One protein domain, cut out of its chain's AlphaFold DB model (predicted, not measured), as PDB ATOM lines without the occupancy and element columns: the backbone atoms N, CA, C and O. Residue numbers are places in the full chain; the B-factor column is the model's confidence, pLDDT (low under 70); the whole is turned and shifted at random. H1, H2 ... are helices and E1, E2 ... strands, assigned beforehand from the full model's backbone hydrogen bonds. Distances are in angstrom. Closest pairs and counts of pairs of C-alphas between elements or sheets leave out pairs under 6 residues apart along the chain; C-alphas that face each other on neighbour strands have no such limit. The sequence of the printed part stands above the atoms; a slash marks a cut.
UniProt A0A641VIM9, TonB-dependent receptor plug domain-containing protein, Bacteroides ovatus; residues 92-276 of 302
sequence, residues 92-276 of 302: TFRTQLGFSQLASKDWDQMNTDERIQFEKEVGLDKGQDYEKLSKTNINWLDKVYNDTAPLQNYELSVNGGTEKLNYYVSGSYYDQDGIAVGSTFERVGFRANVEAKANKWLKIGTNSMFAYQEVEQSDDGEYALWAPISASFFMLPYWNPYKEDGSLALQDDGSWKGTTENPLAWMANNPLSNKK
ATOM      1  N   THR A  92      10.788 173.119 -14.871       96.19
ATOM      2  CA  THR A  92      11.315 174.472 -15.003       96.19
ATOM      3  C   THR A  92      11.187 174.911 -16.450       96.19
ATOM      4  O   THR A  92      11.760 174.291 -17.340       96.19
ATOM      5  N   PHE A  93      10.449 175.992 -16.667       96.94
ATOM      6  CA  PHE A  93      10.404 176.686 -17.945       96.94
ATOM      7  C   PHE A  93      11.179 177.996 -17.811       96.94
ATOM      8  O   PHE A  93      10.953 178.753 -16.863       96.94
ATOM      9  N   ARG A  94      12.122 178.238 -18.718       94.94
ATOM     10  CA  ARG A  94      12.893 179.480 -18.795       94.94
ATOM     11  C   ARG A  94      12.706 180.097 -20.166       94.94
ATOM     12  O   ARG A  94      12.781 179.410 -21.178       94.94
ATOM     13  N   THR A  95      12.493 181.402 -20.165       95.69
ATOM     14  CA  THR A  95      12.425 182.222 -21.366       95.69
ATOM     15  C   THR A  95      13.359 183.402 -21.182       95.69
ATOM     16  O   THR A  95      13.426 183.987 -20.098       95.69
ATOM     17  N   GLN A  96      14.077 183.750 -22.235       94.69
ATOM     18  CA  GLN A  96      14.911 184.935 -22.299       94.69
ATOM     19  C   GLN A  96      14.720 185.543 -23.680       94.69
ATOM     20  O   GLN A  96      14.863 184.862 -24.688       94.69
ATOM     21  N   LEU A  97      14.376 186.824 -23.691       95.69
ATOM     22  CA  LEU A  97      14.224 187.627 -24.891       95.69
ATOM     23  C   LEU A  97      15.153 188.827 -24.752       95.69
ATOM     24  O   LEU A  97      15.314 189.360 -23.651       95.69
ATOM     25  N   GLY A  98      15.767 189.236 -25.849       93.94
ATOM     26  CA  GLY A  98      16.679 190.363 -25.875       93.94
ATOM     27  C   GLY A  98      16.863 190.896 -27.282       93.94
ATOM     28  O   GLY A  98      16.329 190.360 -28.249       93.94
ATOM     29  N   PHE A  99      17.631 191.968 -27.372       92.56
ATOM     30  CA  PHE A  99      18.104 192.525 -28.625       92.56
ATOM     31  C   PHE A  99      19.580 192.875 -28.456       92.56
ATOM     32  O   PHE A  99      20.015 193.278 -27.373       92.56
ATOM     33  N   SER A 100      20.342 192.686 -29.522       89.50
ATOM     34  CA  SER A 100      21.746 193.059 -29.622       89.50
ATOM     35  C   SER A 100      21.866 194.291 -30.510       89.50
ATOM     36  O   SER A 100      21.146 194.430 -31.497       89.50
ATOM     37  N   GLN A 101      22.789 195.174 -30.145       88.56
ATOM     38  CA  GLN A 101      23.100 196.402 -30.869       88.56
ATOM     39  C   GLN A 101      24.616 196.607 -30.878       88.56
ATOM     40  O   GLN A 101      25.328 196.050 -30.034       88.56
ATOM     41  N   LEU A 102      25.113 197.420 -31.807       85.50
ATOM     42  CA  LEU A 102      26.536 197.737 -31.874       85.50
ATOM     43  C   LEU A 102      26.997 198.437 -30.579       85.50
ATOM     44  O   LEU A 102      26.346 199.358 -30.085       85.50
ATOM     45  N   ALA A 103      28.123 197.988 -30.017       82.31
ATOM     46  CA  ALA A 103      28.604 198.464 -28.716       82.31
ATOM     47  C   ALA A 103      29.141 199.908 -28.751       82.31
ATOM     48  O   ALA A 103      29.063 200.616 -27.750       82.31
ATOM     49  N   SER A 104      29.687 200.335 -29.891       78.56
ATOM     50  CA  SER A 104      30.138 201.703 -30.149       78.56
ATOM     51  C   SER A 104      29.872 202.047 -31.613       78.56
ATOM     52  O   SER A 104      30.179 201.258 -32.506       78.56
ATOM     53  N   LYS A 105      29.305 203.234 -31.838       72.56
ATOM     54  CA  LYS A 105      29.091 203.842 -33.157       72.56
ATOM     55  C   LYS A 105      30.033 205.030 -33.383       72.56
ATOM     56  O   LYS A 105      29.716 205.913 -34.167       72.56
ATOM     57  N   ASP A 106      31.187 205.066 -32.718       73.31
ATOM     58  CA  ASP A 106      32.083 206.241 -32.712       73.31
ATOM     59  C   ASP A 106      32.829 206.468 -34.046       73.31
ATOM     60  O   ASP A 106      33.821 207.195 -34.109       73.31
ATOM     61  N   TRP A 107      32.369 205.836 -35.124       81.00
ATOM     62  CA  TRP A 107      32.914 205.965 -36.464       81.00
ATOM     63  C   TRP A 107      32.189 207.091 -37.194       81.00
ATOM     64  O   TRP A 107      31.142 206.882 -37.804       81.00
ATOM     65  N   ASP A 108      32.764 208.287 -37.122       84.12
ATOM     66  CA  ASP A 108      32.292 209.441 -37.880       84.12
ATOM     67  C   ASP A 108      32.777 209.330 -39.332       84.12
ATOM     68  O   ASP A 108      33.949 209.566 -39.645       84.12
ATOM     69  N   GLN A 109      31.896 208.848 -40.209       88.25
ATOM     70  CA  GLN A 109      32.183 208.700 -41.631       88.25
ATOM     71  C   GLN A 109      31.716 209.926 -42.402       88.25
ATOM     72  O   GLN A 109      30.628 210.442 -42.158       88.25
ATOM     73  N   MET A 110      32.507 210.324 -43.403       93.19
ATOM     74  CA  MET A 110      32.125 211.407 -44.304       93.19
ATOM     75  C   MET A 110      30.783 211.100 -44.970       93.19
ATOM     76  O   MET A 110      30.627 210.066 -45.630       93.19
ATOM     77  N   ASN A 111      29.846 212.035 -44.864       93.50
ATOM     78  CA  ASN A 111      28.662 212.033 -45.715       93.50
ATOM     79  C   ASN A 111      29.039 212.402 -47.164       93.50
ATOM     80  O   ASN A 111      30.186 212.741 -47.474       93.50
ATOM     81  N   THR A 112      28.079 212.328 -48.084       94.56
ATOM     82  CA  THR A 112      28.326 212.621 -49.502       94.56
ATOM     83  C   THR A 112      28.895 214.014 -49.754       94.56
ATOM     84  O   THR A 112      29.812 214.137 -50.565       94.56
ATOM     85  N   ASP A 113      28.413 215.048 -49.071       94.19
ATOM     86  CA  ASP A 113      28.880 216.419 -49.301       94.19
ATOM     87  C   ASP A 113      30.327 216.598 -48.828       94.19
ATOM     88  O   ASP A 113      31.162 217.128 -49.565       94.19
ATOM     89  N   GLU A 114      30.653 216.078 -47.644       94.62
ATOM     90  CA  GLU A 114      32.014 216.066 -47.090       94.62
ATOM     91  C   GLU A 114      32.966 215.260 -47.973       94.62
ATOM     92  O   GLU A 114      34.090 215.687 -48.248       94.62
ATOM     93  N   ARG A 115      32.502 214.114 -48.481       94.50
ATOM     94  CA  ARG A 115      33.282 213.274 -49.387       94.50
ATOM     95  C   ARG A 115      33.566 213.986 -50.708       94.50
ATOM     96  O   ARG A 115      34.700 213.944 -51.182       94.50
ATOM     97  N   ILE A 116      32.565 214.642 -51.296       93.69
ATOM     98  CA  ILE A 116      32.717 215.426 -52.530       93.69
ATOM     99  C   ILE A 116      33.665 216.607 -52.298       93.69
ATOM    100  O   ILE A 116      34.503 216.898 -53.153       93.69
ATOM    101  N   GLN A 117      33.552 217.295 -51.159       93.88
ATOM    102  CA  GLN A 117      34.468 218.376 -50.802       93.88
ATOM    103  C   GLN A 117      35.908 217.862 -50.714       93.88
ATOM    104  O   GLN A 117      36.792 218.425 -51.358       93.88
ATOM    105  N   PHE A 118      36.129 216.766 -49.986       94.06
ATOM    106  CA  PHE A 118      37.440 216.139 -49.873       94.06
ATOM    107  C   PHE A 118      38.014 215.772 -51.249       94.06
ATOM    108  O   PHE A 118      39.152 216.122 -51.550       94.06
ATOM    109  N   GLU A 119      37.228 215.123 -52.115       93.25
ATOM    110  CA  GLU A 119      37.662 214.754 -53.470       93.25
ATOM    111  C   GLU A 119      38.064 215.969 -54.316       93.25
ATOM    112  O   GLU A 119      39.064 215.901 -55.030       93.25
ATOM    113  N   LYS A 120      37.348 217.096 -54.200       92.06
ATOM    114  CA  LYS A 120      37.727 218.358 -54.857       92.06
ATOM    115  C   LYS A 120      39.042 218.916 -54.313       92.06
ATOM    116  O   LYS A 120      39.881 219.353 -55.095       92.06
ATOM    117  N   GLU A 121      39.236 218.889 -52.996       93.44
ATOM    118  CA  GLU A 121      40.454 219.393 -52.348       93.44
ATOM    119  C   GLU A 121      41.701 218.588 -52.740       93.44
ATOM    120  O   GLU A 121      42.777 219.163 -52.913       93.44
ATOM    121  N   VAL A 122      41.561 217.272 -52.935       94.44
ATOM    122  CA  VAL A 122      42.669 216.393 -53.342       94.44
ATOM    123  C   VAL A 122      42.808 216.212 -54.863       94.44
ATOM    124  O   VAL A 122      43.690 215.479 -55.310       94.44
ATOM    125  N   GLY A 123      41.969 216.875 -55.669       89.94
ATOM    126  CA  GLY A 123      42.029 216.833 -57.138       89.94
ATOM    127  C   GLY A 123      41.537 215.522 -57.769       89.94
ATOM    128  O   GLY A 123      42.022 215.122 -58.830       89.94
ATOM    129  N   LEU A 124      40.603 214.828 -57.113       86.06
ATOM    130  CA  LEU A 124      39.923 213.618 -57.603       86.06
ATOM    131  C   LEU A 124      38.585 213.927 -58.311       86.06
ATOM    132  O   LEU A 124      37.776 213.031 -58.540       86.06
ATOM    133  N   ASP A 125      38.363 215.181 -58.696       83.31
ATOM    134  CA  ASP A 125      37.129 215.714 -59.287       83.31
ATOM    135  C   ASP A 125      36.957 215.427 -60.785       83.31
ATOM    136  O   ASP A 125      35.869 215.575 -61.353       83.31
ATOM    137  N   LYS A 126      38.024 214.996 -61.459       80.44
ATOM    138  CA  LYS A 126      38.034 214.840 -62.914       80.44
ATOM    139  C   LYS A 126      37.054 213.759 -63.389       80.44
ATOM    140  O   LYS A 126      37.295 212.567 -63.224       80.44
ATOM    141  N   GLY A 127      36.007 214.184 -64.097       77.31
ATOM    142  CA  GLY A 127      35.021 213.296 -64.726       77.31
ATOM    143  C   GLY A 127      33.855 212.888 -63.822       77.31
ATOM    144  O   GLY A 127      33.058 212.047 -64.235       77.31
ATOM    145  N   GLN A 128      33.737 213.477 -62.627       81.56
ATOM    146  CA  GLN A 128      32.626 213.237 -61.706       81.56
ATOM    147  C   GLN A 128      31.471 214.219 -61.950       81.56
ATOM    148  O   GLN A 128      31.680 215.424 -62.084       81.56
ATOM    149  N   ASP A 129      30.240 213.708 -61.967       88.31
ATOM    150  CA  ASP A 129      29.019 214.523 -61.972       88.31
ATOM    151  C   ASP A 129      28.523 214.708 -60.532       88.31
ATOM    152  O   ASP A 129      27.684 213.955 -60.026       88.31
ATOM    153  N   TYR A 130      29.080 215.706 -59.847       87.88
ATOM    154  CA  TYR A 130      28.762 215.951 -58.442       87.88
ATOM    155  C   TYR A 130      27.335 216.445 -58.197       87.88
ATOM    156  O   TYR A 130      26.819 216.208 -57.109       87.88
ATOM    157  N   GLU A 131      26.671 217.056 -59.184       87.88
ATOM    158  CA  GLU A 131      25.253 217.430 -59.053       87.88
ATOM    159  C   GLU A 131      24.345 216.200 -58.985       87.88
ATOM    160  O   GLU A 131      23.285 216.220 -58.349       87.88
ATOM    161  N   LYS A 132      24.739 215.114 -59.656       88.38
ATOM    162  CA  LYS A 132      24.037 213.838 -59.575       88.38
ATOM    163  C   LYS A 132      24.401 213.068 -58.309       88.38
ATOM    164  O   LYS A 132      23.501 212.534 -57.665       88.38
ATOM    165  N   LEU A 133      25.688 212.997 -57.964       88.19
ATOM    166  CA  LEU A 133      26.162 212.223 -56.811       88.19
ATOM    167  C   LEU A 133      25.658 212.789 -55.479       88.19
ATOM    168  O   LEU A 133      25.272 212.005 -54.616       88.19
ATOM    169  N   SER A 134      25.563 214.117 -55.341       90.75
ATOM    170  CA  SER A 134      25.086 214.772 -54.113       90.75
ATOM    171  C   SER A 134      23.638 214.435 -53.736       90.75
ATOM    172  O   SER A 134      23.219 214.662 -52.606       90.75
ATOM    173  N   LYS A 135      22.856 213.861 -54.660       91.38
ATOM    174  CA  LYS A 135      21.468 213.438 -54.410       91.38
ATOM    175  C   LYS A 135      21.363 212.141 -53.607       91.38
ATOM    176  O   LYS A 135      20.268 211.797 -53.168       91.38
ATOM    177  N   THR A 136      22.469 211.423 -53.428       91.94
ATOM    178  CA  THR A 136      22.519 210.141 -52.724       91.94
ATOM    179  C   THR A 136      23.440 210.263 -51.524       91.94
ATOM    180  O   THR A 136      24.594 210.644 -51.680       91.94
ATOM    181  N   ASN A 137      22.959 209.893 -50.338       93.25
ATOM    182  CA  ASN A 137      23.767 209.824 -49.125       93.25
ATOM    183  C   ASN A 137      23.395 208.572 -48.325       93.25
ATOM    184  O   ASN A 137      22.336 208.507 -47.700       93.25
ATOM    185  N   ILE A 138      24.255 207.565 -48.390       93.38
ATOM    186  CA  ILE A 138      24.109 206.259 -47.761       93.38
ATOM    187  C   ILE A 138      25.097 206.175 -46.607       93.38
ATOM    188  O   ILE A 138      26.308 206.209 -46.813       93.38
ATOM    189  N   ASN A 139      24.568 205.998 -45.398       91.62
ATOM    190  CA  ASN A 139      25.372 205.546 -44.275       91.62
ATOM    191  C   ASN A 139      25.537 204.026 -44.370       91.62
ATOM    192  O   ASN A 139      24.600 203.277 -44.085       91.62
ATOM    193  N   TRP A 140      26.708 203.572 -44.805       90.94
ATOM    194  CA  TRP A 140      26.963 202.150 -44.997       90.94
ATOM    195  C   TRP A 140      27.047 201.363 -43.688       90.94
ATOM    196  O   TRP A 140      26.698 200.181 -43.692       90.94
ATOM    197  N   LEU A 141      27.409 201.995 -42.566       90.00
ATOM    198  CA  LEU A 141      27.339 201.351 -41.250       90.00
ATOM    199  C   LEU A 141      25.908 200.918 -40.929       90.00
ATOM    200  O   LEU A 141      25.700 199.768 -40.562       90.00
ATOM    201  N   ASP A 142      24.919 201.779 -41.176       89.25
ATOM    202  CA  ASP A 142      23.500 201.464 -40.935       89.25
ATOM    203  C   ASP A 142      22.917 200.469 -41.961       89.25
ATOM    204  O   ASP A 142      21.793 199.991 -41.804       89.25
ATOM    205  N   LYS A 143      23.631 200.186 -43.060       89.88
ATOM    206  CA  LYS A 143      23.226 199.173 -44.053       89.88
ATOM    207  C   LYS A 143      23.801 197.796 -43.772       89.88
ATOM    208  O   LYS A 143      23.187 196.802 -44.147       89.88
ATOM    209  N   VAL A 144      24.969 197.747 -43.149       89.44
ATOM    210  CA  VAL A 144      25.665 196.504 -42.817       89.44
ATOM    211  C   VAL A 144      25.300 196.036 -41.418       89.44
ATOM    212  O   VAL A 144      25.157 194.833 -41.209       89.44
ATOM    213  N   TYR A 145      25.126 196.970 -40.480       89.50
ATOM    214  CA  TYR A 145      24.777 196.675 -39.101       89.50
ATOM    215  C   TYR A 145      23.310 196.992 -38.801       89.50
ATOM    216  O   TYR A 145      22.802 198.058 -39.136       89.50
ATOM    217  N   ASN A 146      22.646 196.069 -38.113       84.12
ATOM    218  CA  ASN A 146      21.346 196.253 -37.495       84.12
ATOM    219  C   ASN A 146      21.525 196.630 -36.014       84.12
ATOM    220  O   ASN A 146      22.305 196.021 -35.280       84.12
ATOM    221  N   ASP A 147      20.745 197.609 -35.564       79.69
ATOM    222  CA  ASP A 147      20.706 198.068 -34.171       79.69
ATOM    223  C   ASP A 147      19.754 197.255 -33.286       79.69
ATOM    224  O   ASP A 147      19.662 197.484 -32.082       79.69
ATOM    225  N   THR A 148      19.006 196.332 -33.883       84.44
ATOM    226  CA  THR A 148      17.953 195.560 -33.220       84.44
ATOM    227  C   THR A 148      17.985 194.108 -33.676       84.44
ATOM    228  O   THR A 148      17.045 193.617 -34.293       84.44
ATOM    229  N   ALA A 149      19.088 193.416 -33.398       91.00
ATOM    230  CA  ALA A 149      19.205 191.993 -33.698       91.00
ATOM    231  C   ALA A 149      18.547 191.168 -32.572       91.00
ATOM    232  O   ALA A 149      19.058 191.177 -31.446       91.00
ATOM    233  N   PRO A 150      17.382 190.530 -32.795       92.81
ATOM    234  CA  PRO A 150      16.666 189.804 -31.753       92.81
ATOM    235  C   PRO A 150      17.460 188.604 -31.226       92.81
ATOM    236  O   PRO A 150      18.213 187.941 -31.933       92.81
ATOM    237  N   LEU A 151      17.249 188.315 -29.946       93.56
ATOM    238  CA  LEU A 151      17.724 187.118 -29.268       93.56
ATOM    239  C   LEU A 151      16.545 186.485 -28.550       93.56
ATOM    240  O   LEU A 151      15.859 187.142 -27.761       93.56
ATOM    241  N   GLN A 152      16.352 185.193 -28.764       95.06
ATOM    242  CA  GLN A 152      15.336 184.411 -28.088       95.06
ATOM    243  C   GLN A 152      15.894 183.070 -27.623       95.06
ATOM    244  O   GLN A 152      16.624 182.372 -28.321       95.06
ATOM    245  N   ASN A 153      15.554 182.705 -26.394       94.94
ATOM    246  CA  ASN A 153      15.994 181.468 -25.777       94.94
ATOM    247  C   ASN A 153      14.857 180.901 -24.935       94.94
ATOM    248  O   ASN A 153      14.404 181.533 -23.976       94.94
ATOM    249  N   TYR A 154      14.422 179.696 -25.280       96.75
ATOM    250  CA  TYR A 154      13.380 178.959 -24.583       96.75
ATOM    251  C   TYR A 154      13.943 177.631 -24.110       96.75
ATOM    252  O   TYR A 154      14.614 176.911 -24.846       96.75
ATOM    253  N   GLU A 155      13.627 177.267 -22.880       95.75
ATOM    254  CA  GLU A 155      14.049 175.999 -22.317       95.75
ATOM    255  C   GLU A 155      12.953 175.425 -21.436       95.75
ATOM    256  O   GLU A 155      12.401 176.101 -20.565       95.75
ATOM    257  N   LEU A 156      12.694 174.140 -21.625       97.38
ATOM    258  CA  LEU A 156      11.851 173.346 -20.758       97.38
ATOM    259  C   LEU A 156      12.678 172.192 -20.210       97.38
ATOM    260  O   LEU A 156      13.199 171.379 -20.971       97.38
ATOM    261  N   SER A 157      12.770 172.093 -18.889       96.69
ATOM    262  CA  SER A 157      13.420 170.971 -18.218       96.69
ATOM    263  C   SER A 157      12.530 170.354 -17.152       96.69
ATOM    264  O   SER A 157      11.757 171.030 -16.471       96.69
ATOM    265  N   VAL A 158      12.652 169.038 -17.003       96.31
ATOM    266  CA  VAL A 158      11.992 168.253 -15.966       96.31
ATOM    267  C   VAL A 158      13.045 167.420 -15.263       96.31
ATOM    268  O   VAL A 158      13.750 166.630 -15.891       96.31
ATOM    269  N   ASN A 159      13.146 167.581 -13.949       94.94
ATOM    270  CA  ASN A 159      14.088 166.834 -13.133       94.94
ATOM    271  C   ASN A 159      13.401 166.286 -11.886       94.94
ATOM    272  O   ASN A 159      12.586 166.964 -11.268       94.94
ATOM    273  N   GLY A 160      13.731 165.060 -11.498       94.00
ATOM    274  CA  GLY A 160      13.138 164.428 -10.324       94.00
ATOM    275  C   GLY A 160      13.676 163.028 -10.097       94.00
ATOM    276  O   GLY A 160      14.578 162.562 -10.804       94.00
ATOM    277  N   GLY A 161      13.123 162.339  -9.108       93.00
ATOM    278  CA  GLY A 161      13.504 160.960  -8.871       93.00
ATOM    279  C   GLY A 161      12.718 160.272  -7.769       93.00
ATOM    280  O   GLY A 161      12.307 160.871  -6.785       93.00
ATOM    281  N   THR A 162      12.565 158.963  -7.912       90.06
ATOM    282  CA  THR A 162      12.155 158.070  -6.825       90.06
ATOM    283  C   THR A 162      13.393 157.588  -6.060       90.06
ATOM    284  O   THR A 162      14.523 157.984  -6.349       90.06
ATOM    285  N   GLU A 163      13.218 156.684  -5.098       89.62
ATOM    286  CA  GLU A 163      14.343 156.046  -4.397       89.62
ATOM    287  C   GLU A 163      15.251 155.212  -5.322       89.62
ATOM    288  O   GLU A 163      16.422 154.975  -5.007       89.62
ATOM    289  N   LYS A 164      14.712 154.749  -6.460       91.44
ATOM    290  CA  LYS A 164      15.396 153.836  -7.390       91.44
ATOM    291  C   LYS A 164      15.730 154.456  -8.743       91.44
ATOM    292  O   LYS A 164      16.516 153.867  -9.473       91.44
ATOM    293  N   LEU A 165      15.158 155.604  -9.084       92.94
ATOM    294  CA  LEU A 165      15.317 156.244 -10.390       92.94
ATOM    295  C   LEU A 165      15.526 157.738 -10.187       92.94
ATOM    296  O   LEU A 165      14.703 158.362  -9.530       92.94
ATOM    297  N   ASN A 166      16.560 158.319 -10.780       94.62
ATOM    298  CA  ASN A 166      16.645 159.761 -10.982       94.62
ATOM    299  C   ASN A 166      16.688 160.059 -12.482       94.62
ATOM    300  O   ASN A 166      17.175 159.253 -13.278       94.62
ATOM    301  N   TYR A 167      16.119 161.194 -12.868       95.06
ATOM    302  CA  TYR A 167      16.090 161.614 -14.257       95.06
ATOM    303  C   TYR A 167      16.142 163.135 -14.382       95.06
ATOM    304  O   TYR A 167      15.699 163.881 -13.504       95.06
ATOM    305  N   TYR A 168      16.697 163.575 -15.500       96.81
ATOM    306  CA  TYR A 168      16.690 164.941 -15.987       96.81
ATOM    307  C   TYR A 168      16.464 164.884 -17.494       96.81
ATOM    308  O   TYR A 168      17.204 164.206 -18.204       96.81
ATOM    309  N   VAL A 169      15.438 165.573 -17.976       96.81
ATOM    310  CA  VAL A 169      15.151 165.710 -19.405       96.81
ATOM    311  C   VAL A 169      15.001 167.191 -19.705       96.81
ATOM    312  O   VAL A 169      14.302 167.886 -18.967       96.81
ATOM    313  N   SER A 170      15.638 167.676 -20.764       97.06
ATOM    314  CA  SER A 170      15.481 169.056 -21.218       97.06
ATOM    315  C   SER A 170      15.364 169.158 -22.732       97.06
ATOM    316  O   SER A 170      15.904 168.344 -23.484       97.06
ATOM    317  N   GLY A 171      14.613 170.168 -23.157       97.19
ATOM    318  CA  GLY A 171      14.572 170.683 -24.516       97.19
ATOM    319  C   GLY A 171      14.898 172.172 -24.481       97.19
ATOM    320  O   GLY A 171      14.448 172.888 -23.583       97.19
ATOM    321  N   SER A 172      15.687 172.634 -25.442       96.00
ATOM    322  CA  SER A 172      16.098 174.030 -25.560       96.00
ATOM    323  C   SER A 172      16.070 174.490 -27.010       96.00
ATOM    324  O   SER A 172      16.401 173.725 -27.916       96.00
ATOM    325  N   TYR A 173      15.679 175.742 -27.198       96.38
ATOM    326  CA  TYR A 173      15.694 176.465 -28.458       96.38
ATOM    327  C   TYR A 173      16.399 177.791 -28.218       96.38
ATOM    328  O   TYR A 173      16.006 178.533 -27.319       96.38
ATOM    329  N   TYR A 174      17.439 178.069 -28.987       95.12
ATOM    330  CA  TYR A 174      18.188 179.312 -28.938       95.12
ATOM    331  C   TYR A 174      18.314 179.847 -30.350       95.12
ATOM    332  O   TYR A 174      18.727 179.107 -31.237       95.12
ATOM    333  N   ASP A 175      17.997 181.113 -30.527       94.44
ATOM    334  CA  ASP A 175      18.073 181.797 -31.805       94.44
ATOM    335  C   ASP A 175      18.540 183.230 -31.552       94.44
ATOM    336  O   ASP A 175      18.041 183.923 -30.655       94.44
ATOM    337  N   GLN A 176      19.584 183.623 -32.267       92.00
ATOM    338  CA  GLN A 176      20.215 184.922 -32.131       92.00
ATOM    339  C   GLN A 176      20.626 185.427 -33.505       92.00
ATOM    340  O   GLN A 176      21.531 184.872 -34.137       92.00
ATOM    341  N   ASP A 177      20.039 186.555 -33.882       92.00
ATOM    342  CA  ASP A 177      20.510 187.327 -35.017       92.00
ATOM    343  C   ASP A 177      21.819 188.031 -34.645       92.00
ATOM    344  O   ASP A 177      22.000 188.568 -33.541       92.00
ATOM    345  N   GLY A 178      22.757 188.027 -35.584       89.44
ATOM    346  CA  GLY A 178      23.930 188.872 -35.533       89.44
ATOM    347  C   GLY A 178      23.564 190.319 -35.834       89.44
ATOM    348  O   GLY A 178      22.597 190.625 -36.528       89.44
ATOM    349  N   ILE A 179      24.370 191.242 -35.313       89.50
ATOM    350  CA  ILE A 179      24.223 192.656 -35.669       89.50
ATOM    351  C   ILE A 179      24.693 192.928 -37.098       89.50
ATOM    352  O   ILE A 179      24.256 193.908 -37.668       89.50
ATOM    353  N   ALA A 180      25.564 192.102 -37.682       88.69
ATOM    354  CA  ALA A 180      25.988 192.242 -39.074       88.69
ATOM    355  C   ALA A 180      25.065 191.447 -40.010       88.69
ATOM    356  O   ALA A 180      24.603 190.359 -39.665       88.69
ATOM    357  N   VAL A 181      24.823 191.975 -41.209       85.56
ATOM    358  CA  VAL A 181      24.050 191.296 -42.258       85.56
ATOM    359  C   VAL A 181      24.638 189.917 -42.591       85.56
ATOM    360  O   VAL A 181      25.846 189.780 -42.747       85.56
ATOM    361  N   GLY A 182      23.781 188.898 -42.711       84.81
ATOM    362  CA  GLY A 182      24.205 187.522 -43.018       84.81
ATOM    363  C   GLY A 182      24.783 186.747 -41.826       84.81
ATOM    364  O   GLY A 182      25.362 185.686 -42.019       84.81
ATOM    365  N   SER A 183      24.649 187.258 -40.597       90.00
ATOM    366  CA  SER A 183      25.061 186.559 -39.373       90.00
ATOM    367  C   SER A 183      23.839 186.088 -38.585       90.00
ATOM    368  O   SER A 183      23.039 186.907 -38.130       90.00
ATOM    369  N   THR A 184      23.687 184.776 -38.412       91.62
ATOM    370  CA  THR A 184      22.617 184.160 -37.609       91.62
ATOM    371  C   THR A 184      23.128 182.909 -36.897       91.62
ATOM    372  O   THR A 184      24.019 182.197 -37.376       91.62
ATOM    373  N   PHE A 185      22.576 182.627 -35.717       92.31
ATOM    374  CA  PHE A 185      22.896 181.423 -34.960       92.31
ATOM    375  C   PHE A 185      21.643 180.817 -34.341       92.31
ATOM    376  O   PHE A 185      21.080 181.354 -33.386       92.31
ATOM    377  N   GLU A 186      21.283 179.632 -34.823       93.94
ATOM    378  CA  GLU A 186      20.176 178.841 -34.305       93.94
ATOM    379  C   GLU A 186      20.694 177.529 -33.708       93.94
ATOM    380  O   GLU A 186      21.571 176.849 -34.253       93.94
ATOM    381  N   ARG A 187      20.134 177.139 -32.563       93.62
ATOM    382  CA  ARG A 187      20.462 175.889 -31.885       93.62
ATOM    383  C   ARG A 187      19.243 175.270 -31.224       93.62
ATOM    384  O   ARG A 187      18.619 175.856 -30.341       93.62
ATOM    385  N   VAL A 188      19.013 174.003 -31.546       96.06
ATOM    386  CA  VAL A 188      18.012 173.153 -30.900       96.06
ATOM    387  C   VAL A 188      18.725 172.048 -30.140       96.06
ATOM    388  O   VAL A 188      19.504 171.289 -30.714       96.06
ATOM    389  N   GLY A 189      18.468 171.945 -28.839       95.44
ATOM    390  CA  GLY A 189      19.130 170.985 -27.961       95.44
ATOM    391  C   GLY A 189      18.136 170.106 -27.219       95.44
ATOM    392  O   GLY A 189      17.154 170.605 -26.674       95.44
ATOM    393  N   PHE A 190      18.435 168.814 -27.140       96.75
ATOM    394  CA  PHE A 190      17.731 167.847 -26.307       96.75
ATOM    395  C   PHE A 190      18.723 167.117 -25.412       96.75
ATOM    396  O   PHE A 190      19.785 166.680 -25.863       96.75
ATOM    397  N   ARG A 191      18.362 166.928 -24.145       95.56
ATOM    398  CA  ARG A 191      19.168 166.165 -23.193       95.56
ATOM    399  C   ARG A 191      18.305 165.211 -22.392       95.56
ATOM    400  O   ARG A 191      17.214 165.558 -21.951       95.56
ATOM    401  N   ALA A 192      18.837 164.019 -22.165       96.31
ATOM    402  CA  ALA A 192      18.260 163.009 -21.300       96.31
ATOM    403  C   ALA A 192      19.366 162.385 -20.446       96.31
ATOM    404  O   ALA A 192      20.235 161.674 -20.945       96.31
ATOM    405  N   ASN A 193      19.306 162.630 -19.144       96.44
ATOM    406  CA  ASN A 193      20.157 161.990 -18.157       96.44
ATOM    407  C   ASN A 193      19.273 161.123 -17.266       96.44
ATOM    408  O   ASN A 193      18.355 161.629 -16.620       96.44
ATOM    409  N   VAL A 194      19.538 159.824 -17.218       95.88
ATOM    410  CA  VAL A 194      18.740 158.868 -16.445       95.88
ATOM    411  C   VAL A 194      19.674 157.951 -15.683       95.88
ATOM    412  O   VAL A 194      20.603 157.392 -16.257       95.88
ATOM    413  N   GLU A 195      19.415 157.752 -14.397       95.69
ATOM    414  CA  GLU A 195      20.135 156.781 -13.582       95.69
ATOM    415  C   GLU A 195      19.154 155.935 -12.778       95.69
ATOM    416  O   GLU A 195      18.304 156.443 -12.045       95.69
ATOM    417  N   ALA A 196      19.306 154.620 -12.884       95.38
ATOM    418  CA  ALA A 196      18.496 153.644 -12.184       95.38
ATOM    419  C   ALA A 196      19.365 152.768 -11.273       95.38
ATOM    420  O   ALA A 196      20.331 152.133 -11.698       95.38
ATOM    421  N   LYS A 197      18.968 152.671 -10.003       94.38
ATOM    422  CA  LYS A 197      19.428 151.642  -9.066       94.38
ATOM    423  C   LYS A 197      18.637 150.366  -9.333       94.38
ATOM    424  O   LYS A 197      17.597 150.133  -8.716       94.38
ATOM    425  N   ALA A 198      19.134 149.547 -10.257       92.00
ATOM    426  CA  ALA A 198      18.536 148.254 -10.576       92.00
ATOM    427  C   ALA A 198      18.507 147.333  -9.342       92.00
ATOM    428  O   ALA A 198      17.506 146.667  -9.100       92.00
ATOM    429  N   ASN A 199      19.577 147.339  -8.538       91.06
ATOM    430  CA  ASN A 199      19.690 146.623  -7.264       91.06
ATOM    431  C   ASN A 199      20.658 147.349  -6.311       91.06
ATOM    432  O   ASN A 199      21.342 148.288  -6.706       91.06
ATOM    433  N   LYS A 200      20.784 146.881  -5.056       89.31
ATOM    434  CA  LYS A 200      21.774 147.423  -4.094       89.31
ATOM    435  C   LYS A 200      23.219 147.369  -4.614       89.31
ATOM    436  O   LYS A 200      24.032 148.185  -4.197       89.31
ATOM    437  N   TRP A 201      23.505 146.408  -5.493       91.69
ATOM    438  CA  TRP A 201      24.824 146.154  -6.068       91.69
ATOM    439  C   TRP A 201      24.961 146.613  -7.528       91.69
ATOM    440  O   TRP A 201      26.042 146.477  -8.086       91.69
ATOM    441  N   LEU A 202      23.895 147.114  -8.167       94.31
ATOM    442  CA  LEU A 202      23.905 147.494  -9.586       94.31
ATOM    443  C   LEU A 202      23.190 148.823  -9.810       94.31
ATOM    444  O   LEU A 202      21.985 148.947  -9.569       94.31
ATOM    445  N   LYS A 203      23.928 149.778 -10.364       95.81
ATOM    446  CA  LYS A 203      23.425 151.061 -10.843       95.81
ATOM    447  C   LYS A 203      23.754 151.187 -12.322       95.81
ATOM    448  O   LYS A 203      24.892 150.972 -12.722       95.81
ATOM    449  N   ILE A 204      22.766 151.531 -13.126       96.50
ATOM    450  CA  ILE A 204      22.937 151.794 -14.553       96.50
ATOM    451  C   ILE A 204      22.521 153.227 -14.831       96.50
ATOM    452  O   ILE A 204      21.637 153.758 -14.157       96.50
ATOM    453  N   GLY A 205      23.135 153.857 -15.817       95.56
ATOM    454  CA  GLY A 205      22.705 155.176 -16.229       95.56
ATOM    455  C   GLY A 205      23.139 155.529 -17.632       95.56
ATOM    456  O   GLY A 205      23.977 154.866 -18.248       95.56
ATOM    457  N   THR A 206      22.529 156.590 -18.128       95.38
ATOM    458  CA  THR A 206      22.832 157.173 -19.420       95.38
ATOM    459  C   THR A 206      22.824 158.690 -19.335       95.38
ATOM    460  O   THR A 206      22.035 159.265 -18.585       95.38
ATOM    461  N   ASN A 207      23.727 159.313 -20.087       95.31
ATOM    462  CA  ASN A 207      23.736 160.746 -20.340       95.31
ATOM    463  C   ASN A 207      23.748 160.922 -21.856       95.31
ATOM    464  O   ASN A 207      24.768 160.661 -22.498       95.31
ATOM    465  N   SER A 208      22.616 161.321 -22.416       95.19
ATOM    466  CA  SER A 208      22.437 161.511 -23.849       95.19
ATOM    467  C   SER A 208      22.139 162.972 -24.140       95.19
ATOM    468  O   SER A 208      21.326 163.607 -23.468       95.19
ATOM    469  N   MET A 209      22.795 163.499 -25.161       94.25
ATOM    470  CA  MET A 209      22.621 164.843 -25.680       94.25
ATOM    471  C   MET A 209      22.504 164.757 -27.193       94.25
ATOM    472  O   MET A 209      23.316 164.107 -27.846       94.25
ATOM    473  N   PHE A 210      21.530 165.465 -27.738       95.31
ATOM    474  CA  PHE A 210      21.430 165.749 -29.156       95.31
ATOM    475  C   PHE A 210      21.386 167.263 -29.345       95.31
ATOM    476  O   PHE A 210      20.670 167.954 -28.620       95.31
ATOM    477  N   ALA A 211      22.141 167.773 -30.309       94.44
ATOM    478  CA  ALA A 211      22.093 169.171 -30.697       94.44
ATOM    479  C   ALA A 211      22.081 169.303 -32.219       94.44
ATOM    480  O   ALA A 211      22.896 168.695 -32.917       94.44
ATOM    481  N   TYR A 212      21.161 170.126 -32.703       94.81
ATOM    482  CA  TYR A 212      21.169 170.693 -34.039       94.81
ATOM    483  C   TYR A 212      21.617 172.145 -33.933       94.81
ATOM    484  O   TYR A 212      21.177 172.863 -33.033       94.81
ATOM    485  N   GLN A 213      22.492 172.562 -34.834       93.19
ATOM    486  CA  GLN A 213      22.953 173.935 -34.932       93.19
ATOM    487  C   GLN A 213      22.970 174.345 -36.400       93.19
ATOM    488  O   GLN A 213      23.505 173.616 -37.237       93.19
ATOM    489  N   GLU A 214      22.432 175.521 -36.677       93.50
ATOM    490  CA  GLU A 214      22.534 176.201 -37.960       93.50
ATOM    491  C   GLU A 214      23.207 177.548 -37.735       93.50
ATOM    492  O   GLU A 214      22.934 178.251 -36.762       93.50
ATOM    493  N   VAL A 215      24.168 177.849 -38.595       91.06
ATOM    494  CA  VAL A 215      24.935 179.082 -38.534       91.06
ATOM    495  C   VAL A 215      24.966 179.680 -39.914       91.06
ATOM    496  O   VAL A 215      25.310 178.970 -40.855       91.06
ATOM    497  N   GLU A 216      24.704 180.972 -40.001       89.38
ATOM    498  CA  GLU A 216      25.097 181.811 -41.123       89.38
ATOM    499  C   GLU A 216      26.124 182.820 -40.612       89.38
ATOM    500  O   GLU A 216      25.970 183.346 -39.510       89.38
ATOM    501  N   GLN A 217      27.213 183.025 -41.349       84.62
ATOM    502  CA  GLN A 217      28.283 183.935 -40.936       84.62
ATOM    503  C   GLN A 217      28.451 185.057 -41.950       84.62
ATOM    504  O   GLN A 217      28.547 184.806 -43.151       84.62
ATOM    505  N   SER A 218      28.606 186.280 -41.445       78.12
ATOM    506  CA  SER A 218      29.152 187.367 -42.251       78.12
ATOM    507  C   SER A 218      30.662 187.181 -42.388       78.12
ATOM    508  O   SER A 218      31.346 186.860 -41.412       78.12
ATOM    509  N   ASP A 219      31.201 187.460 -43.573       70.75
ATOM    510  CA  ASP A 219      32.646 187.538 -43.775       70.75
ATOM    511  C   ASP A 219      33.254 188.623 -42.873       70.75
ATOM    512  O   ASP A 219      32.884 189.800 -42.931       70.75
ATOM    513  N   ASP A 220      34.177 188.192 -42.011       65.25
ATOM    514  CA  ASP A 220      34.855 188.981 -40.980       65.25
ATOM    515  C   ASP A 220      36.375 188.816 -41.139       65.25
ATOM    516  O   ASP A 220      36.879 187.702 -41.292       65.25
ATOM    517  N   GLY A 221      37.113 189.928 -41.085       61.66
ATOM    518  CA  GLY A 221      38.579 189.946 -41.137       61.66
ATOM    519  C   GLY A 221      39.208 190.048 -42.532       61.66
ATOM    520  O   GLY A 221      40.436 190.084 -42.627       61.66
ATOM    521  N   GLU A 222      38.415 190.138 -43.603       69.88
ATOM    522  CA  GLU A 222      38.913 190.375 -44.963       69.88
ATOM    523  C   GLU A 222      38.777 191.849 -45.372       69.88
ATOM    524  O   GLU A 222      37.685 192.413 -45.354       69.88
ATOM    525  N   TYR A 223      39.879 192.488 -45.783       72.06
ATOM    526  CA  TYR A 223      39.890 193.874 -46.276       72.06
ATOM    527  C   TYR A 223      39.432 193.958 -47.739       72.06
ATOM    528  O   TYR A 223      40.183 194.385 -48.618       72.06
ATOM    529  N   ALA A 224      38.199 193.537 -48.004       78.31
ATOM    530  CA  ALA A 224      37.596 193.588 -49.326       78.31
ATOM    531  C   ALA A 224      36.314 194.425 -49.337       78.31
ATOM    532  O   ALA A 224      35.543 194.423 -48.383       78.31
ATOM    533  N   LEU A 225      36.067 195.125 -50.447       78.62
ATOM    534  CA  LEU A 225      34.858 195.943 -50.634       78.62
ATOM    535  C   LEU A 225      33.586 195.113 -50.849       78.62
ATOM    536  O   LEU A 225      32.492 195.644 -50.698       78.62
ATOM    537  N   TRP A 226      33.713 193.828 -51.183       77.38
ATOM    538  CA  TRP A 226      32.578 192.907 -51.273       77.38
ATOM    539  C   TRP A 226      32.195 192.311 -49.907       77.38
ATOM    540  O   TRP A 226      31.064 191.860 -49.744       77.38
ATOM    541  N   ALA A 227      33.097 192.334 -48.916       85.12
ATOM    542  CA  ALA A 227      32.827 191.856 -47.562       85.12
ATOM    543  C   ALA A 227      32.074 192.948 -46.777       85.12
ATOM    544  O   ALA A 227      32.635 194.031 -46.596       85.12
ATOM    545  N   PRO A 228      30.839 192.716 -46.290       85.56
ATOM    546  CA  PRO A 228      29.987 193.776 -45.744       85.56
ATOM    547  C   PRO A 228      30.629 194.597 -44.624       85.56
ATOM    548  O   PRO A 228      30.575 195.824 -44.660       85.56
ATOM    549  N   ILE A 229      31.302 193.946 -43.673       87.44
ATOM    550  CA  ILE A 229      31.938 194.618 -42.530       87.44
ATOM    551  C   ILE A 229      33.044 195.583 -42.977       87.44
ATOM    552  O   ILE A 229      33.126 196.702 -42.484       87.44
ATOM    553  N   SER A 230      33.893 195.185 -43.924       87.75
ATOM    554  CA  SER A 230      34.944 196.065 -44.456       87.75
ATOM    555  C   SER A 230      34.367 197.116 -45.395       87.75
ATOM    556  O   SER A 230      34.756 198.285 -45.352       87.75
ATOM    557  N   ALA A 231      33.395 196.720 -46.213       86.94
ATOM    558  CA  ALA A 231      32.676 197.606 -47.105       86.94
ATOM    559  C   ALA A 231      32.057 198.783 -46.351       86.94
ATOM    560  O   ALA A 231      32.157 199.906 -46.836       86.94
ATOM    561  N   SER A 232      31.518 198.580 -45.140       88.12
ATOM    562  CA  SER A 232      30.929 199.687 -44.383       88.12
ATOM    563  C   SER A 232      31.893 200.850 -44.159       88.12
ATOM    564  O   SER A 232      31.447 201.988 -44.095       88.12
ATOM    565  N   PHE A 233      33.204 200.592 -44.094       87.31
ATOM    566  CA  PHE A 233      34.221 201.619 -43.860       87.31
ATOM    567  C   PHE A 233      34.740 202.310 -45.122       87.31
ATOM    568  O   PHE A 233      35.172 203.460 -45.052       87.31
ATOM    569  N   PHE A 234      34.720 201.623 -46.262       87.19
ATOM    570  CA  PHE A 234      35.396 202.081 -47.481       87.19
ATOM    571  C   PHE A 234      34.443 202.421 -48.629       87.19
ATOM    572  O   PHE A 234      34.857 203.036 -49.614       87.19
ATOM    573  N   MET A 235      33.183 202.003 -48.533       89.75
ATOM    574  CA  MET A 235      32.182 202.224 -49.562       89.75
ATOM    575  C   MET A 235      31.755 203.696 -49.575       89.75
ATOM    576  O   MET A 235      31.568 204.322 -48.532       89.75
ATOM    577  N   LEU A 236      31.634 204.274 -50.771       91.88
ATOM    578  CA  LEU A 236      31.348 205.699 -50.907       91.88
ATOM    579  C   LEU A 236      29.876 205.987 -50.566       91.88
ATOM    580  O   LEU A 236      28.994 205.230 -50.986       91.88
ATOM    581  N   PRO A 237      29.579 207.096 -49.869       93.50
ATOM    582  CA  PRO A 237      28.222 207.416 -49.418       93.50
ATOM    583  C   PRO A 237      27.249 207.680 -50.578       93.50
ATOM    584  O   PRO A 237      26.041 207.540 -50.426       93.50
ATOM    585  N   TYR A 238      27.738 207.989 -51.779       92.88
ATOM    586  CA  TYR A 238      26.900 208.176 -52.968       92.88
ATOM    587  C   TYR A 238      26.681 206.896 -53.797       92.88
ATOM    588  O   TYR A 238      26.033 206.943 -54.846       92.88
ATOM    589  N   TRP A 239      27.193 205.740 -53.360       92.62
ATOM    590  CA  TRP A 239      26.878 204.445 -53.970       92.62
ATOM    591  C   TRP A 239      25.627 203.853 -53.320       92.62
ATOM    592  O   TRP A 239      25.630 203.508 -52.145       92.62
ATOM    593  N   ASN A 240      24.536 203.749 -54.083       92.88
ATOM    594  CA  ASN A 240      23.272 203.219 -53.575       92.88
ATOM    595  C   ASN A 240      23.221 201.686 -53.726       92.88
ATOM    596  O   ASN A 240      23.289 201.207 -54.862       92.88
ATOM    597  N   PRO A 241      23.078 200.908 -52.632       93.50
ATOM    598  CA  PRO A 241      22.941 199.453 -52.712       93.50
ATOM    599  C   PRO A 241      21.589 198.980 -53.254       93.50
ATOM    600  O   PRO A 241      21.422 197.778 -53.456       93.50
ATOM    601  N   TYR A 242      20.630 199.879 -53.486       94.50
ATOM    602  CA  TYR A 242      19.287 199.546 -53.953       94.50
ATOM    603  C   TYR A 242      18.936 200.248 -55.267       94.50
ATOM    604  O   TYR A 242      19.412 201.345 -55.569       94.50
ATOM    605  N   LYS A 243      18.053 199.612 -56.034       93.69
ATOM    606  CA  LYS A 243      17.348 200.200 -57.176       93.69
ATOM    607  C   LYS A 243      16.167 201.050 -56.696       93.69
ATOM    608  O   LYS A 243      15.799 201.027 -55.523       93.69
ATOM    609  N   GLU A 244      15.526 201.763 -57.621       88.56
ATOM    610  CA  GLU A 244      14.324 202.564 -57.331       88.56
ATOM    611  C   GLU A 244      13.136 201.725 -56.829       88.56
ATOM    612  O   GLU A 244      12.304 202.232 -56.083       88.56
ATOM    613  N   ASP A 245      13.072 200.441 -57.192       91.31
ATOM    614  CA  ASP A 245      12.045 199.500 -56.724       91.31
ATOM    615  C   ASP A 245      12.344 198.888 -55.340       91.31
ATOM    616  O   ASP A 245      11.540 198.114 -54.821       91.31
ATOM    617  N   GLY A 246      13.490 199.227 -54.736       89.62
ATOM    618  CA  GLY A 246      13.941 198.718 -53.441       89.62
ATOM    619  C   GLY A 246      14.684 197.379 -53.485       89.62
ATOM    620  O   GLY A 246      15.188 196.941 -52.452       89.62
ATOM    621  N   SER A 247      14.800 196.728 -54.646       93.62
ATOM    622  CA  SER A 247      15.636 195.531 -54.797       93.62
ATOM    623  C   SER A 247      17.128 195.882 -54.783       93.62
ATOM    624  O   SER A 247      17.510 197.032 -55.010       93.62
ATOM    625  N   LEU A 248      17.992 194.902 -54.500       93.38
ATOM    626  CA  LEU A 248      19.439 195.125 -54.472       93.38
ATOM    627  C   LEU A 248      19.961 195.496 -55.866       93.38
ATOM    628  O   LEU A 248      19.610 194.873 -56.870       93.38
ATOM    629  N   ALA A 249      20.816 196.515 -55.917       93.44
ATOM    630  CA  ALA A 249      21.525 196.904 -57.124       93.44
ATOM    631  C   ALA A 249      22.618 195.870 -57.433       93.44
ATOM    632  O   ALA A 249      23.419 195.541 -56.556       93.44
ATOM    633  N   LEU A 250      22.648 195.364 -58.662       91.69
ATOM    634  CA  LEU A 250      23.544 194.297 -59.108       91.69
ATOM    635  C   LEU A 250      24.529 194.821 -60.152       91.69
ATOM    636  O   LEU A 250      24.224 195.754 -60.903       91.69
ATOM    637  N   GLN A 251      25.716 194.216 -60.211       88.38
ATOM    638  CA  GLN A 251      26.697 194.545 -61.244       88.38
ATOM    639  C   GLN A 251      26.250 194.025 -62.622       88.38
ATOM    640  O   GLN A 251      26.348 194.753 -63.611       88.38
ATOM    641  N   ASP A 252      25.665 192.825 -62.669       87.00
ATOM    642  CA  ASP A 252      25.262 192.136 -63.904       87.00
ATOM    643  C   ASP A 252      24.174 192.859 -64.712       87.00
ATOM    644  O   ASP A 252      24.171 192.806 -65.942       87.00
ATOM    645  N   ASP A 253      23.248 193.555 -64.044       89.69
ATOM    646  CA  ASP A 253      22.182 194.324 -64.705       89.69
ATOM    647  C   ASP A 253      22.523 195.817 -64.869       89.69
ATOM    648  O   ASP A 253      21.706 196.607 -65.353       89.69
ATOM    649  N   GLY A 254      23.736 196.214 -64.470       88.19
ATOM    650  CA  GLY A 254      24.244 197.579 -64.565       88.19
ATOM    651  C   GLY A 254      23.562 198.586 -63.636       88.19
ATOM    652  O   GLY A 254      23.792 199.793 -63.788       88.19
ATOM    653  N   SER A 255      22.720 198.150 -62.695       91.38
ATOM    654  CA  SER A 255      22.080 199.042 -61.719       91.38
ATOM    655  C   SER A 255      23.050 199.512 -60.635       91.38
ATOM    656  O   SER A 255      22.956 200.663 -60.201       91.38
ATOM    657  N   TRP A 256      24.027 198.683 -60.260       91.38
ATOM    658  CA  TRP A 256      25.088 199.062 -59.335       91.38
ATOM    659  C   TRP A 256      26.073 200.043 -59.984       91.38
ATOM    660  O   TRP A 256      26.544 199.840 -61.103       91.38
ATOM    661  N   LYS A 257      26.357 201.146 -59.282       88.31
ATOM    662  CA  LYS A 257      27.228 202.239 -59.764       88.31
ATOM    663  C   LYS A 257      28.571 202.318 -59.036       88.31
ATOM    664  O   LYS A 257      29.343 203.237 -59.306       88.31
ATOM    665  N   GLY A 258      28.833 201.387 -58.120       85.62
ATOM    666  CA  GLY A 258      30.125 201.272 -57.459       85.62
ATOM    667  C   GLY A 258      31.193 200.673 -58.367       85.62
ATOM    668  O   GLY A 258      30.906 200.141 -59.438       85.62
ATOM    669  N   THR A 259      32.450 200.768 -57.939       83.44
ATOM    670  CA  THR A 259      33.597 200.232 -58.695       83.44
ATOM    671  C   THR A 259      33.871 198.749 -58.430       83.44
ATOM    672  O   THR A 259      34.669 198.148 -59.145       83.44
ATOM    673  N   THR A 260      33.236 198.168 -57.411       83.25
ATOM    674  CA  THR A 260      33.352 196.748 -57.024       83.25
ATOM    675  C   THR A 260      31.978 196.081 -57.030       83.25
ATOM    676  O   THR A 260      31.091 196.599 -57.694       83.25
ATOM    677  N   GLU A 261      31.781 194.960 -56.340       87.44
ATOM    678  CA  GLU A 261      30.465 194.335 -56.170       87.44
ATOM    679  C   GLU A 261      29.659 195.060 -55.077       87.44
ATOM    680  O   GLU A 261      30.233 195.628 -54.145       87.44
ATOM    681  N   ASN A 262      28.327 195.025 -55.148       91.44
ATOM    682  CA  ASN A 262      27.491 195.453 -54.025       91.44
ATOM    683  C   ASN A 262      27.626 194.429 -52.877       91.44
ATOM    684  O   ASN A 262      27.197 193.288 -53.049       91.44
ATOM    685  N   PRO A 263      28.156 194.802 -51.699       89.44
ATOM    686  CA  PRO A 263      28.441 193.853 -50.620       89.44
ATOM    687  C   PRO A 263      27.177 193.177 -50.076       89.44
ATOM    688  O   PRO A 263      27.215 192.014 -49.686       89.44
ATOM    689  N   LEU A 264      26.037 193.877 -50.084       90.19
ATOM    690  CA  LEU A 264      24.766 193.304 -49.638       90.19
ATOM    691  C   LEU A 264      24.244 192.267 -50.640       90.19
ATOM    692  O   LEU A 264      23.708 191.238 -50.239       90.19
ATOM    693  N   ALA A 265      24.428 192.520 -51.940       90.50
ATOM    694  CA  ALA A 265      24.082 191.562 -52.989       90.50
ATOM    695  C   ALA A 265      25.021 190.357 -52.988       90.50
ATOM    696  O   ALA A 265      24.566 189.226 -53.133       90.50
ATOM    697  N   TRP A 266      26.317 190.591 -52.779       88.06
ATOM    698  CA  TRP A 266      27.303 189.527 -52.665       88.06
ATOM    699  C   TRP A 266      26.976 188.582 -51.511       88.06
ATOM    700  O   TRP A 266      26.920 187.375 -51.731       88.06
ATOM    701  N   MET A 267      26.688 189.125 -50.322       85.38
ATOM    702  CA  MET A 267      26.313 188.336 -49.147       85.38
ATOM    703  C   MET A 267      25.019 187.545 -49.385       85.38
ATOM    704  O   MET A 267      24.967 186.351 -49.112       85.38
ATOM    705  N   ALA A 268      24.000 188.175 -49.981       86.62
ATOM    706  CA  ALA A 268      22.743 187.499 -50.313       86.62
ATOM    707  C   ALA A 268      22.918 186.355 -51.334       86.62
ATOM    708  O   ALA A 268      22.200 185.357 -51.269       86.62
ATOM    709  N   ASN A 269      23.863 186.486 -52.270       87.12
ATOM    710  CA  ASN A 269      24.141 185.473 -53.291       87.12
ATOM    711  C   ASN A 269      25.132 184.391 -52.827       87.12
ATOM    712  O   ASN A 269      25.169 183.314 -53.423       87.12
ATOM    713  N   ASN A 270      25.922 184.653 -51.780       85.38
ATOM    714  CA  ASN A 270      26.960 183.756 -51.271       85.38
ATOM    715  C   ASN A 270      26.825 183.526 -49.751       85.38
ATOM    716  O   ASN A 270      27.770 183.806 -49.012       85.38
ATOM    717  N   PRO A 271      25.684 183.007 -49.256       84.00
ATOM    718  CA  PRO A 271      25.504 182.785 -47.827       84.00
ATOM    719  C   PRO A 271      26.467 181.708 -47.315       84.00
ATOM    720  O   PRO A 271      26.495 180.573 -47.808       84.00
ATOM    721  N   LEU A 272      27.235 182.040 -46.278       86.12
ATOM    722  CA  LEU A 272      28.120 181.100 -45.593       86.12
ATOM    723  C   LEU A 272      27.344 180.361 -44.503       86.12
ATOM    724  O   LEU A 272      27.439 180.685 -43.320       86.12
ATOM    725  N   SER A 273      26.572 179.354 -44.916       89.00
ATOM    726  CA  SER A 273      25.766 178.542 -44.001       89.00
ATOM    727  C   SER A 273      26.428 177.206 -43.651       89.00
ATOM    728  O   SER A 273      26.969 176.506 -44.513       89.00
ATOM    729  N   ASN A 274      26.348 176.812 -42.381       90.44
ATOM    730  CA  ASN A 274      26.794 175.511 -41.901       90.44
ATOM    731  C   ASN A 274      25.759 174.882 -40.962       90.44
ATOM    732  O   ASN A 274      25.296 175.509 -40.009       90.44
ATOM    733  N   LYS A 275      25.453 173.602 -41.197       92.75
ATOM    734  CA  LYS A 275      24.531 172.807 -40.380       92.75
ATOM    735  C   LYS A 275      25.296 171.699 -39.679       92.75
ATOM    736  O   LYS A 275      25.999 170.913 -40.315       92.75
ATOM    737  N   LYS A 276      25.124 171.598 -38.365       91.12
ATOM    738  CA  LYS A 276      25.809 170.620 -37.522       91.12
ATOM    739  C   LYS A 276      24.804 169.811 -36.718       91.12
ATOM    740  O   LYS A 276      23.940 170.358 -36.040       91.12
TER     741      LYS A 276
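This is residues 92 to 276 of the 302 residues of the protein "TonB-dependent receptor plug domain-containing protein" of Bacteroides ovatus (UniProt A0A641VIM9). Picture a long blade with a loosely built head: the long antiparallel strands E2, E3, E4 and E5 run side by side as the blade, with shorter E1 and E6 along its two edges and no named helix over either face. Beyond one end of the sheet come the short helices H3, H4 and H5 with the unnamed stretch 235 to 262, and farther out H1 and H2 make the tip. The 185 printed residues hold five named helices and six named strands, in the chain order E1 H1 H2 H3 E2 E3 E4 E5 H4 H5 E6; the sheet's order is E1 - E2 - E3 - E4 - E5 - E6, and the class is mixed, helices and strands. The whole is extended, a rod of 91 by 32 by 30 A with a radius of gyration of the C-alphas of 25.6 A.

Find C-alpha 92 at (11.315, 174.472, -15.003); there E1 begins and runs 25.8 A to residue 100. Next come H1, residues 112 to 121, 14.2 A long, then H2, residues 130 to 133, and H3, residues 141 to 144. E2, residues 149 to 161, and E3, residues 165 to 177, measure 40.1 A and 40.0 A. From C-alpha 184 at (22.617, 184.160, -37.609), E4 runs 48.4 A to residue 199, and E5, residues 202 to 217, returns over 48.3 A. H4, residues 228 to 234, and H5, residues 263 to 269, precede E6, residues 272 to 276, which ends at C-alpha 276 at (25.809, 170.620, -37.522).

Start with the twisted sheet, whose edge strands are E1 and E6. Beside E1, look at N 96 and O 153 of E2, 2.8 A apart, within hydrogen-bond range. E2 to E5 form a meander, each strand the antiparallel neighbour of the one before; its hairpins show N 154 and O 173 at 2.8 A, N 170 and O 191 at 2.9 A, and N 190 and O 210 at 2.8 A. E6 is antiparallel to E5, with N 215 and O 274 at 3.0 A. H4 and H5 touch as a helical hairpin, a shallow tilt of 22 degrees, opposite ways; their closest C-alphas, of Pro 228 and Pro 263, are 5.1 A apart. H3 touches H4, the closest C-alphas being those of Leu 141 and Ser 232, 5.0 A. H1 and H2 are close but not clearly touching, with C-alphas 116 and 130 closest at 7.1 A; H2 and H3 are apart. Every O i to N i+4 pair is within hydrogen-bond range in H1 and H5, and 2 of 3 in H4; H2 and H3 are too short for such a pair.

The two C-alphas farthest apart, of Lys 126 and Lys 200, are 90.9 A apart. The printed part has no cut; the long links are E1 to H1 and H4 to H5. Mean pLDDT of the printed part is 90.0, and residues 220 to 222 are under 70.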